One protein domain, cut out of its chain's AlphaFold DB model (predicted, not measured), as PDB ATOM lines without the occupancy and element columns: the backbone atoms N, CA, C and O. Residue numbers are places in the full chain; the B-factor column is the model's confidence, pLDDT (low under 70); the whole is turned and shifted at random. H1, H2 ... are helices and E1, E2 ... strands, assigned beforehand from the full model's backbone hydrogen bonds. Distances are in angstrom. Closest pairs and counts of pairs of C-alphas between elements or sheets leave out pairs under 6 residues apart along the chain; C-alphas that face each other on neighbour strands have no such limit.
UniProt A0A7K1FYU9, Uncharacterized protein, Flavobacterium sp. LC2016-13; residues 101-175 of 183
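This is residues 101 to 175 of the 183 residues of an uncharacterized protein of Flavobacterium sp. LC2016-13 (UniProt A0A7K1FYU9). A small two-stranded hairpin, E1 and E2, meets two helices, H1 and H2, which are about perpendicular to each other and come near the strands mostly at E2. A long stretch without a named element, residues 134 to 156, leads from H2 back to E1. The printed part has 75 residues with two named helices and two named strands, in the order H1 H2 E1 E2; the sheet, E1 - E2, is antiparallel, and the class is mixed, helices and strands, with under half of the residues in named elements. The whole is compact, with a radius of gyration of the C-alphas of 11.7 A, and a rounded outline of 31 by 25 by 23 A.

E1 is residues 157 to 160, 10.3 A from first to last C-alpha, and E2 is residues 171 to 174, 10.5 A, ending with C-alpha 174 at (-12.813, 29.924, -19.992). H1, residues 101 to 116, is 22.7 A long and begins with C-alpha 101 at (-2.692, 17.049, -33.420). H2, residues 126 to 133, is 10.3 A long.

E1 and E2 form a hairpin, antiparallel at 156 degrees, with N 158 and O 173 at 2.8 A and N 160 and O 171 at 2.9 A, within hydrogen-bond range. Residues 124 to 125 form a short antiparallel pairing with residues 171 to 172 of E2. The closest C-alphas of H1 and E2 are those of Leu 114 and Tyr 174, 5.4 A apart. Those of H2 and E2 are Ala 126 and Tyr 171, 5.6 A. H1 touches H2 with residues 109 to 113 alone, about perpendicular at 78 degrees; the closest C-alphas are those of Ala 109 and Leu 133, 7.6 A. In H1 and H2 every O i to N i+4 pair is within hydrogen-bond range.

The C-alphas of Glu 101 and Asp 164, the two farthest apart, are 33.8 A apart. The printed part has no cut. The link from H2 to E1 is long. The mean pLDDT of the printed part is 79.2, and 18 residues are under 70, among them 118 to 120, 151 to 155 and 164 to 167.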
ATOM      1  N   GLU A 101      -2.756  15.739 -32.764       83.56
ATOM      2  CA  GLU A 101      -2.692  17.049 -33.420       83.56
ATOM      3  C   GLU A 101      -4.087  17.629 -33.676       83.56
ATOM      4  O   GLU A 101      -4.363  18.776 -33.336       83.56
ATOM      5  N   GLU A 102      -4.998  16.820 -34.211       82.06
ATOM      6  CA  GLU A 102      -6.395  17.206 -34.399       82.06
ATOM      7  C   GLU A 102      -7.088  17.561 -33.080       82.06
ATOM      8  O   GLU A 102      -7.849  18.530 -33.016       82.06
ATOM      9  N   LEU A 103      -6.803  16.803 -32.017       81.25
ATOM     10  CA  LEU A 103      -7.319  17.087 -30.683       81.25
ATOM     11  C   LEU A 103      -6.794  18.428 -30.164       81.25
ATOM     12  O   LEU A 103      -7.555  19.213 -29.602       81.25
ATOM     13  N   ASP A 104      -5.505  18.707 -30.355       84.06
ATOM     14  CA  ASP A 104      -4.882  19.971 -29.962       84.06
ATOM     15  C   ASP A 104      -5.460  21.155 -30.759       84.06
ATOM     16  O   ASP A 104      -5.789  22.182 -30.163       84.06
ATOM     17  N   ASN A 105      -5.693  20.997 -32.065       86.00
ATOM     18  CA  ASN A 105      -6.339  22.015 -32.902       86.00
ATOM     19  C   ASN A 105      -7.773  22.311 -32.446       86.00
ATOM     20  O   ASN A 105      -8.164  23.476 -32.320       86.00
ATOM     21  N   LEU A 106      -8.549  21.266 -32.153       85.62
ATOM     22  CA  LEU A 106      -9.900  21.405 -31.617       85.62
ATOM     23  C   LEU A 106      -9.897  22.096 -30.249       85.62
ATOM     24  O   LEU A 106     -10.699  23.001 -30.020       85.62
ATOM     25  N   ASN A 107      -8.970  21.719 -29.364       85.56
ATOM     26  CA  ASN A 107      -8.795  22.366 -28.063       85.56
ATOM     27  C   ASN A 107      -8.526  23.867 -28.217       85.56
ATOM     28  O   ASN A 107      -9.200  24.675 -27.584       85.56
ATOM     29  N   ILE A 108      -7.584  24.250 -29.084       87.19
ATOM     30  CA  ILE A 108      -7.247  25.658 -29.338       87.19
ATOM     31  C   ILE A 108      -8.464  26.416 -29.883       87.19
ATOM     32  O   ILE A 108      -8.744  27.539 -29.460       87.19
ATOM     33  N   ALA A 109      -9.216  25.816 -30.807       89.62
ATOM     34  CA  ALA A 109     -10.418  26.434 -31.352       89.62
ATOM     35  C   ALA A 109     -11.498  26.652 -30.281       89.62
ATOM     36  O   ALA A 109     -12.096  27.730 -30.226       89.62
ATOM     37  N   VAL A 110     -11.706  25.662 -29.409       89.44
ATOM     38  CA  VAL A 110     -12.603  25.758 -28.251       89.44
ATOM     39  C   VAL A 110     -12.150  26.861 -27.300       89.44
ATOM     40  O   VAL A 110     -12.953  27.730 -26.970       89.44
ATOM     41  N   GLU A 111     -10.879  26.875 -26.893       88.50
ATOM     42  CA  GLU A 111     -10.321  27.904 -26.005       88.50
ATOM     43  C   GLU A 111     -10.536  29.306 -26.588       88.50
ATOM     44  O   GLU A 111     -11.067  30.183 -25.906       88.50
ATOM     45  N   ASN A 112     -10.226  29.500 -27.871       88.88
ATOM     46  CA  ASN A 112     -10.411  30.776 -28.560       88.88
ATOM     47  C   ASN A 112     -11.881  31.221 -28.607       88.88
ATOM     48  O   ASN A 112     -12.169  32.413 -28.466       88.88
ATOM     49  N   LEU A 113     -12.821  30.296 -28.826       90.00
ATOM     50  CA  LEU A 113     -14.252  30.612 -28.810       90.00
ATOM     51  C   LEU A 113     -14.727  30.972 -27.402       90.00
ATOM     52  O   LEU A 113     -15.405  31.984 -27.235       90.00
ATOM     53  N   LEU A 114     -14.324  30.201 -26.391       89.38
ATOM     54  CA  LEU A 114     -14.672  30.466 -24.996       89.38
ATOM     55  C   LEU A 114     -14.086  31.795 -24.498       89.38
ATOM     56  O   LEU A 114     -14.764  32.522 -23.779       89.38
ATOM     57  N   GLN A 115     -12.866  32.156 -24.909       87.25
ATOM     58  CA  GLN A 115     -12.259  33.456 -24.594       87.25
ATOM     59  C   GLN A 115     -13.007  34.628 -25.241       87.25
ATOM     60  O   GLN A 115     -13.100  35.699 -24.645       87.25
ATOM     61  N   LYS A 116     -13.537  34.448 -26.458       85.38
ATOM     62  CA  LYS A 116     -14.362  35.465 -27.135       85.38
ATOM     63  C   LYS A 116     -15.747  35.585 -26.501       85.38
ATOM     64  O   LYS A 116     -16.312  36.679 -26.466       85.38
ATOM     65  N   HIS A 117     -16.287  34.480 -25.989       77.25
ATOM     66  CA  HIS A 117     -17.600  34.417 -25.356       77.25
ATOM     67  C   HIS A 117     -17.556  34.972 -23.920       77.25
ATOM     68  O   HIS A 117     -17.545  34.243 -22.932       77.25
ATOM     69  N   THR A 118     -17.506  36.301 -23.807       64.81
ATOM     70  CA  THR A 118     -17.437  37.033 -22.524       64.81
ATOM     71  C   THR A 118     -18.786  37.579 -22.046       64.81
ATOM     72  O   THR A 118     -18.868  38.165 -20.969       64.81
ATOM     73  N   SER A 119     -19.858  37.397 -22.820       56.44
ATOM     74  CA  SER A 119     -21.213  37.845 -22.466       56.44
ATOM     75  C   SER A 119     -21.893  36.848 -21.507       56.44
ATOM     76  O   SER A 119     -21.616  35.657 -21.574       56.44
ATOM     77  N   ASN A 120     -22.786  37.314 -20.620       55.25
ATOM     78  CA  ASN A 120     -23.599  36.492 -19.693       55.25
ATOM     79  C   ASN A 120     -22.805  35.493 -18.819       55.25
ATOM     80  O   ASN A 120     -22.871  34.282 -19.011       55.25
ATOM     81  N   ASP A 121     -22.048  35.999 -17.840       71.38
ATOM     82  CA  ASP A 121     -21.210  35.217 -16.911       71.38
ATOM     83  C   ASP A 121     -20.136  34.320 -17.564       71.38
ATOM     84  O   ASP A 121     -19.385  33.656 -16.845       71.38
ATOM     85  N   GLY A 122     -19.993  34.333 -18.895       81.31
ATOM     86  CA  GLY A 122     -18.963  33.616 -19.656       81.31
ATOM     87  C   GLY A 122     -19.185  32.106 -19.783       81.31
ATOM     88  O   GLY A 122     -18.254  31.392 -20.149       81.31
ATOM     89  N   TRP A 123     -20.376  31.605 -19.442       89.06
ATOM     90  CA  TRP A 123     -20.747  30.202 -19.636       89.06
ATOM     91  C   TRP A 123     -21.492  30.033 -20.956       89.06
ATOM     92  O   TRP A 123     -22.487  30.712 -21.191       89.06
ATOM     93  N   ILE A 124     -21.064  29.073 -21.771       90.06
ATOM     94  CA  ILE A 124     -21.763  28.657 -22.990       90.06
ATOM     95  C   ILE A 124     -22.218  27.206 -22.843       90.06
ATOM     96  O   ILE A 124     -21.496  26.382 -22.275       90.06
ATOM     97  N   LEU A 125     -23.413  26.877 -23.327       88.44
ATOM     98  CA  LEU A 125     -23.857  25.489 -23.409       88.44
ATOM     99  C   LEU A 125     -22.998  24.760 -24.455       88.44
ATOM    100  O   LEU A 125     -22.743  25.299 -25.531       88.44
ATOM    101  N   ALA A 126     -22.562  23.531 -24.179       85.88
ATOM    102  CA  ALA A 126     -21.697  22.782 -25.091       85.88
ATOM    103  C   ALA A 126     -22.326  22.605 -26.480       85.88
ATOM    104  O   ALA A 126     -21.614  22.602 -27.478       85.88
ATOM    105  N   TYR A 127     -23.656  22.521 -26.549       82.12
ATOM    106  CA  TYR A 127     -24.401  22.491 -27.804       82.12
ATOM    107  C   TYR A 127     -24.251  23.769 -28.632       82.12
ATOM    108  O   TYR A 127     -24.057  23.673 -29.837       82.12
ATOM    109  N   ASP A 128     -24.276  24.938 -27.998       87.62
ATOM    110  CA  ASP A 128     -24.113  26.211 -28.704       87.62
ATOM    111  C   ASP A 128     -22.656  26.387 -29.151       87.62
ATOM    112  O   ASP A 128     -22.384  26.796 -30.278       87.62
ATOM    113  N   LEU A 129     -21.698  25.992 -28.302       88.69
ATOM    114  CA  LEU A 129     -20.278  25.951 -28.667       88.69
ATOM    115  C   LEU A 129     -20.037  25.037 -29.876       88.69
ATOM    116  O   LEU A 129     -19.250  25.365 -30.763       88.69
ATOM    117  N   PHE A 130     -20.718  23.894 -29.908       85.38
ATOM    118  CA  PHE A 130     -20.665  22.945 -31.009       85.38
ATOM    119  C   PHE A 130     -21.189  23.561 -32.313       85.38
ATOM    120  O   PHE A 130     -20.552  23.439 -33.359       85.38
ATOM    121  N   ASP A 131     -22.306  24.280 -32.247       85.88
ATOM    122  CA  ASP A 131     -22.874  24.962 -33.409       85.88
ATOM    123  C   ASP A 131     -21.973  26.108 -33.908       85.88
ATOM    124  O   ASP A 131     -21.869  26.316 -35.116       85.88
ATOM    125  N   GLU A 132     -21.255  26.811 -33.024       89.50
ATOM    126  CA  GLU A 132     -20.248  27.811 -33.417       89.50
ATOM    127  C   GLU A 132     -19.012  27.187 -34.078       89.50
ATOM    128  O   GLU A 132     -18.524  27.685 -35.094       89.50
ATOM    129  N   LEU A 133     -18.505  26.083 -33.532       88.62
ATOM    130  CA  LEU A 133     -17.366  25.364 -34.106       88.62
ATOM    131  C   LEU A 133     -17.683  24.815 -35.502       88.62
ATOM    132  O   LEU A 133     -16.848  24.944 -36.394       88.62
ATOM    133  N   LYS A 134     -18.896  24.285 -35.718       86.81
ATOM    134  CA  LYS A 134     -19.361  23.780 -37.026       86.81
ATOM    135  C   LYS A 134     -19.337  24.831 -38.140       86.81
ATOM    136  O   LYS A 134     -19.321  24.465 -39.311       86.81
ATOM    137  N   LYS A 135     -19.341  26.126 -37.803       88.44
ATOM    138  CA  LYS A 135     -19.230  27.220 -38.786       88.44
ATOM    139  C   LYS A 135     -17.808  27.391 -39.328       88.44
ATOM    140  O   LYS A 135     -17.622  28.146 -40.275       88.44
ATOM    141  N   GLN A 136     -16.806  26.758 -38.716       88.38
ATOM    142  CA  GLN A 136     -15.423  26.787 -39.188       88.38
ATOM    143  C   GLN A 136     -15.181  25.610 -40.136       88.38
ATOM    144  O   GLN A 136     -15.426  24.465 -39.763       88.38
ATOM    145  N   ASP A 137     -14.629  25.874 -41.323       86.00
ATOM    146  CA  ASP A 137     -14.436  24.861 -42.376       86.00
ATOM    147  C   ASP A 137     -13.668  23.619 -41.894       86.00
ATOM    148  O   ASP A 137     -14.019  22.488 -42.229       86.00
ATOM    149  N   GLN A 138     -12.656  23.815 -41.043       84.06
ATOM    150  CA  GLN A 138     -11.840  22.736 -40.472       84.06
ATOM    151  C   GLN A 138     -12.614  21.791 -39.531       84.06
ATOM    152  O   GLN A 138     -12.125  20.711 -39.215       84.06
ATOM    153  N   PHE A 139     -13.816  22.175 -39.094       84.19
ATOM    154  CA  PHE A 139     -14.683  21.384 -38.218       84.19
ATOM    155  C   PHE A 139     -16.054  21.115 -38.844       84.19
ATOM    156  O   PHE A 139     -17.042  20.923 -38.135       84.19
ATOM    157  N   VAL A 140     -16.136  21.061 -40.175       77.00
ATOM    158  CA  VAL A 140     -17.380  20.705 -40.875       77.00
ATOM    159  C   VAL A 140     -17.947  19.351 -40.406       77.00
ATOM    160  O   VAL A 140     -19.162  19.193 -40.313       77.00
ATOM    161  N   ASP A 141     -17.080  18.408 -40.015       69.44
ATOM    162  CA  ASP A 141     -17.456  17.135 -39.383       69.44
ATOM    163  C   ASP A 141     -17.268  17.175 -37.855       69.44
ATOM    164  O   ASP A 141     -16.733  16.251 -37.257       69.44
ATOM    165  N   LEU A 142     -17.679  18.245 -37.162       72.69
ATOM    166  CA  LEU A 142     -17.489  18.353 -35.703       72.69
ATOM    167  C   LEU A 142     -18.127  17.192 -34.908       72.69
ATOM    168  O   LEU A 142     -17.757  16.902 -33.774       72.69
ATOM    169  N   GLU A 143     -19.080  16.484 -35.512       67.69
ATOM    170  CA  GLU A 143     -19.681  15.272 -34.953       67.69
ATOM    171  C   GLU A 143     -18.714  14.101 -34.780       67.69
ATOM    172  O   GLU A 143     -18.978  13.235 -33.939       67.69
ATOM    173  N   TYR A 144     -17.616  14.104 -35.532       68.31
ATOM    174  CA  TYR A 144     -16.424  13.288 -35.330       68.31
ATOM    175  C   TYR A 144     -15.591  13.760 -34.131       68.31
ATOM    176  O   TYR A 144     -15.209  12.969 -33.264       68.31
ATOM    177  N   TYR A 145     -15.387  15.074 -34.062       67.62
ATOM    178  CA  TYR A 145     -14.671  15.860 -33.051       67.62
ATOM    179  C   TYR A 145     -15.465  16.050 -31.765       67.62
ATOM    180  O   TYR A 145     -15.460  17.118 -31.159       67.62
ATOM    181  N   ASN A 146     -16.158  14.989 -31.355       68.81
ATOM    182  CA  ASN A 146     -17.041  14.984 -30.209       68.81
ATOM    183  C   ASN A 146     -16.388  15.688 -29.001       68.81
ATOM    184  O   ASN A 146     -15.349  15.238 -28.523       68.81
ATOM    185  N   LEU A 147     -17.018  16.758 -28.492       72.25
ATOM    186  CA  LEU A 147     -16.519  17.534 -27.348       72.25
ATOM    187  C   LEU A 147     -16.261  16.659 -26.112       72.25
ATOM    188  O   LEU A 147     -15.402  16.985 -25.304       72.25
ATOM    189  N   TRP A 148     -16.943  15.516 -26.002       70.25
ATOM    190  CA  TRP A 148     -16.702  14.476 -24.995       70.25
ATOM    191  C   TRP A 148     -15.287  13.917 -24.969       70.25
ATOM    192  O   TRP A 148     -14.840  13.417 -23.941       70.25
ATOM    193  N   LYS A 149     -14.581  14.001 -26.094       65.44
ATOM    194  CA  LYS A 149     -13.203  13.538 -26.238       65.44
ATOM    195  C   LYS A 149     -12.185  14.590 -25.817       65.44
ATOM    196  O   LYS A 149     -10.995  14.286 -25.791       65.44
ATOM    197  N   LEU A 150     -12.614  15.816 -25.509       70.25
ATOM    198  CA  LEU A 150     -11.703  16.883 -25.128       70.25
ATOM    199  C   LEU A 150     -11.234  16.715 -23.679       70.25
ATOM    200  O   LEU A 150     -12.046  16.745 -22.752       70.25
ATOM    201  N   PRO A 151      -9.918  16.573 -23.444       64.94
ATOM    202  CA  PRO A 151      -9.378  16.488 -22.100       64.94
ATOM    203  C   PRO A 151      -9.338  17.888 -21.471       64.94
ATOM    204  O   PRO A 151      -8.332  18.592 -21.539       64.94
ATOM    205  N   PHE A 152     -10.429  18.296 -20.818       68.00
ATOM    206  CA  PHE A 152     -10.504  19.600 -20.141       68.00
ATOM    207  C   PHE A 152      -9.663  19.679 -18.851       68.00
ATOM    208  O   PHE A 152      -9.361  20.772 -18.383       68.00
ATOM    209  N   ILE A 153      -9.234  18.534 -18.300       56.16
ATOM    210  CA  ILE A 153      -8.623  18.399 -16.959       56.16
ATOM    211  C   ILE A 153      -7.299  19.170 -16.778       56.16
ATOM    212  O   ILE A 153      -6.931  19.475 -15.651       56.16
ATOM    213  N   ASN A 154      -6.621  19.571 -17.855       58.06
ATOM    214  CA  ASN A 154      -5.382  20.363 -17.787       58.06
ATOM    215  C   ASN A 154      -5.469  21.689 -18.555       58.06
ATOM    216  O   ASN A 154      -4.448  22.240 -18.966       58.06
ATOM    217  N   ARG A 155      -6.682  22.185 -18.808       67.81
ATOM    218  CA  ARG A 155      -6.912  23.407 -19.586       67.81
ATOM    219  C   ARG A 155      -7.560  24.481 -18.725       67.81
ATOM    220  O   ARG A 155      -8.159  24.206 -17.689       67.81
ATOM    221  N   GLN A 156      -7.474  25.728 -19.181       82.62
ATOM    222  CA  GLN A 156      -8.179  26.860 -18.576       82.62
ATOM    223  C   GLN A 156      -9.680  26.810 -18.909       82.62
ATOM    224  O   GLN A 156     -10.247  27.799 -19.354       82.62
ATOM    225  N   ILE A 157     -10.334  25.660 -18.749       84.12
ATOM    226  CA  ILE A 157     -11.745  25.460 -19.083       84.12
ATOM    227  C   ILE A 157     -12.447  24.867 -17.863       84.12
ATOM    228  O   ILE A 157     -12.057  23.823 -17.348       84.12
ATOM    229  N   LEU A 158     -13.484  25.551 -17.390       86.19
ATOM    230  CA  LEU A 158     -14.398  25.054 -16.369       86.19
ATOM    231  C   LEU A 158     -15.571  24.342 -17.036       86.19
ATOM    232  O   LEU A 158     -16.046  24.775 -18.086       86.19
ATOM    233  N   GLN A 159     -16.069  23.302 -16.373       86.00
ATOM    234  CA  GLN A 159     -17.255  22.556 -16.776       86.00
ATOM    235  C   GLN A 159     -18.316  22.614 -15.672       86.00
ATOM    236  O   GLN A 159     -17.997  22.571 -14.484       86.00
ATOM    237  N   ARG A 160     -19.586  22.676 -16.073       85.56
ATOM    238  CA  ARG A 160     -20.754  22.482 -15.204       85.56
ATOM    239  C   ARG A 160     -21.722  21.525 -15.894       85.56
ATOM    240  O   ARG A 160     -21.965  21.691 -17.086       85.56
ATOM    241  N   SER A 161     -22.283  20.549 -15.188       81.06
ATOM    242  CA  SER A 161     -23.314  19.670 -15.758       81.06
ATOM    243  C   SER A 161     -24.602  20.442 -16.078       81.06
ATOM    244  O   SER A 161     -24.832  21.553 -15.583       81.06
ATOM    245  N   ILE A 162     -25.441  19.871 -16.943       78.94
ATOM    246  CA  ILE A 162     -26.858  20.249 -16.988       78.94
ATOM    247  C   ILE A 162     -27.545  19.522 -15.830       78.94
ATOM    248  O   ILE A 162     -27.212  18.377 -15.529       78.94
ATOM    249  N   GLN A 163     -28.484  20.198 -15.169       76.00
ATOM    250  CA  GLN A 163     -29.281  19.598 -14.105       76.00
ATOM    251  C   GLN A 163     -29.960  18.316 -14.614       76.00
ATOM    252  O   GLN A 163     -30.482  18.304 -15.728       76.00
ATOM    253  N   ASP A 164     -29.899  17.249 -13.815       68.94
ATOM    254  CA  ASP A 164     -30.445  15.917 -14.125       68.94
ATOM    255  C   ASP A 164     -29.756  15.190 -15.302       68.94
ATOM    256  O   ASP A 164     -30.209  14.141 -15.757       68.94
ATOM    257  N   LYS A 165     -28.623  15.722 -15.784       67.50
ATOM    258  CA  LYS A 165     -27.820  15.170 -16.889       67.50
ATOM    259  C   LYS A 165     -26.339  15.233 -16.532       67.50
ATOM    260  O   LYS A 165     -25.530  15.868 -17.207       67.50
ATOM    261  N   ASP A 166     -25.977  14.570 -15.439       62.59
ATOM    262  CA  ASP A 166     -24.614  14.603 -14.884       62.59
ATOM    263  C   ASP A 166     -23.563  14.009 -15.825       62.59
ATOM    264  O   ASP A 166     -22.382  14.348 -15.758       62.59
ATOM    265  N   ARG A 167     -24.012  13.142 -16.735       63.25
ATOM    266  CA  ARG A 167     -23.214  12.574 -17.818       63.25
ATOM    267  C   ARG A 167     -23.318  13.378 -19.101       63.25
ATOM    268  O   ARG A 167     -22.931  12.842 -20.130       63.25
ATOM    269  N   GLU A 168     -23.825  14.618 -19.060       70.75
ATOM    270  CA  GLU A 168     -23.753  15.567 -20.168       70.75
ATOM    271  C   GLU A 168     -22.706  16.683 -19.984       70.75
ATOM    272  O   GLU A 168     -22.576  17.253 -18.899       70.75
ATOM    273  N   ILE A 169     -21.950  17.041 -21.039       72.81
ATOM    274  CA  ILE A 169     -21.150  18.262 -21.039       72.81
ATOM    275  C   ILE A 169     -22.186  19.358 -21.106       72.81
ATOM    276  O   ILE A 169     -22.764  19.624 -22.157       72.81
ATOM    277  N   GLY A 170     -22.450  19.946 -19.950       84.12
ATOM    278  CA  GLY A 170     -23.407  21.015 -19.854       84.12
ATOM    279  C   GLY A 170     -22.807  22.306 -20.360       84.12
ATOM    280  O   GLY A 170     -22.810  22.600 -21.549       84.12
ATOM    281  N   TYR A 171     -22.292  23.092 -19.434       88.00
ATOM    282  CA  TYR A 171     -21.769  24.412 -19.700       88.00
ATOM    283  C   TYR A 171     -20.252  24.392 -19.633       88.00
ATOM    284  O   TYR A 171     -19.666  23.742 -18.765       88.00
ATOM    285  N   LEU A 172     -19.632  25.141 -20.534       89.38
ATOM    286  CA  LEU A 172     -18.195  25.348 -20.608       89.38
ATOM    287  C   LEU A 172     -17.896  26.837 -20.432       89.38
ATOM    288  O   LEU A 172     -18.668  27.691 -20.870       89.38
ATOM    289  N   LYS A 173     -16.783  27.152 -19.775       89.69
ATOM    290  CA  LYS A 173     -16.325  28.530 -19.572       89.69
ATOM    291  C   LYS A 173     -14.809  28.599 -19.559       89.69
ATOM    292  O   LYS A 173     -14.163  27.745 -18.962       89.69
ATOM    293  N   TYR A 174     -14.240  29.655 -20.134       88.19
ATOM    294  CA  TYR A 174     -12.813  29.924 -19.992       88.19
ATOM    295  C   TYR A 174     -12.461  30.404 -18.569       88.19
ATOM    296  O   TYR A 174     -13.093  31.312 -18.022       88.19
ATOM    297  N   ASN A 175     -11.439  29.806 -17.960       83.56
ATOM    298  CA  ASN A 175     -10.924  30.139 -16.638       83.56
ATOM    299  C   ASN A 175      -9.757  31.128 -16.729       83.56
ATOM    300  O   ASN A 175      -8.596  30.736 -16.814       83.56
TER     301      ASN A 175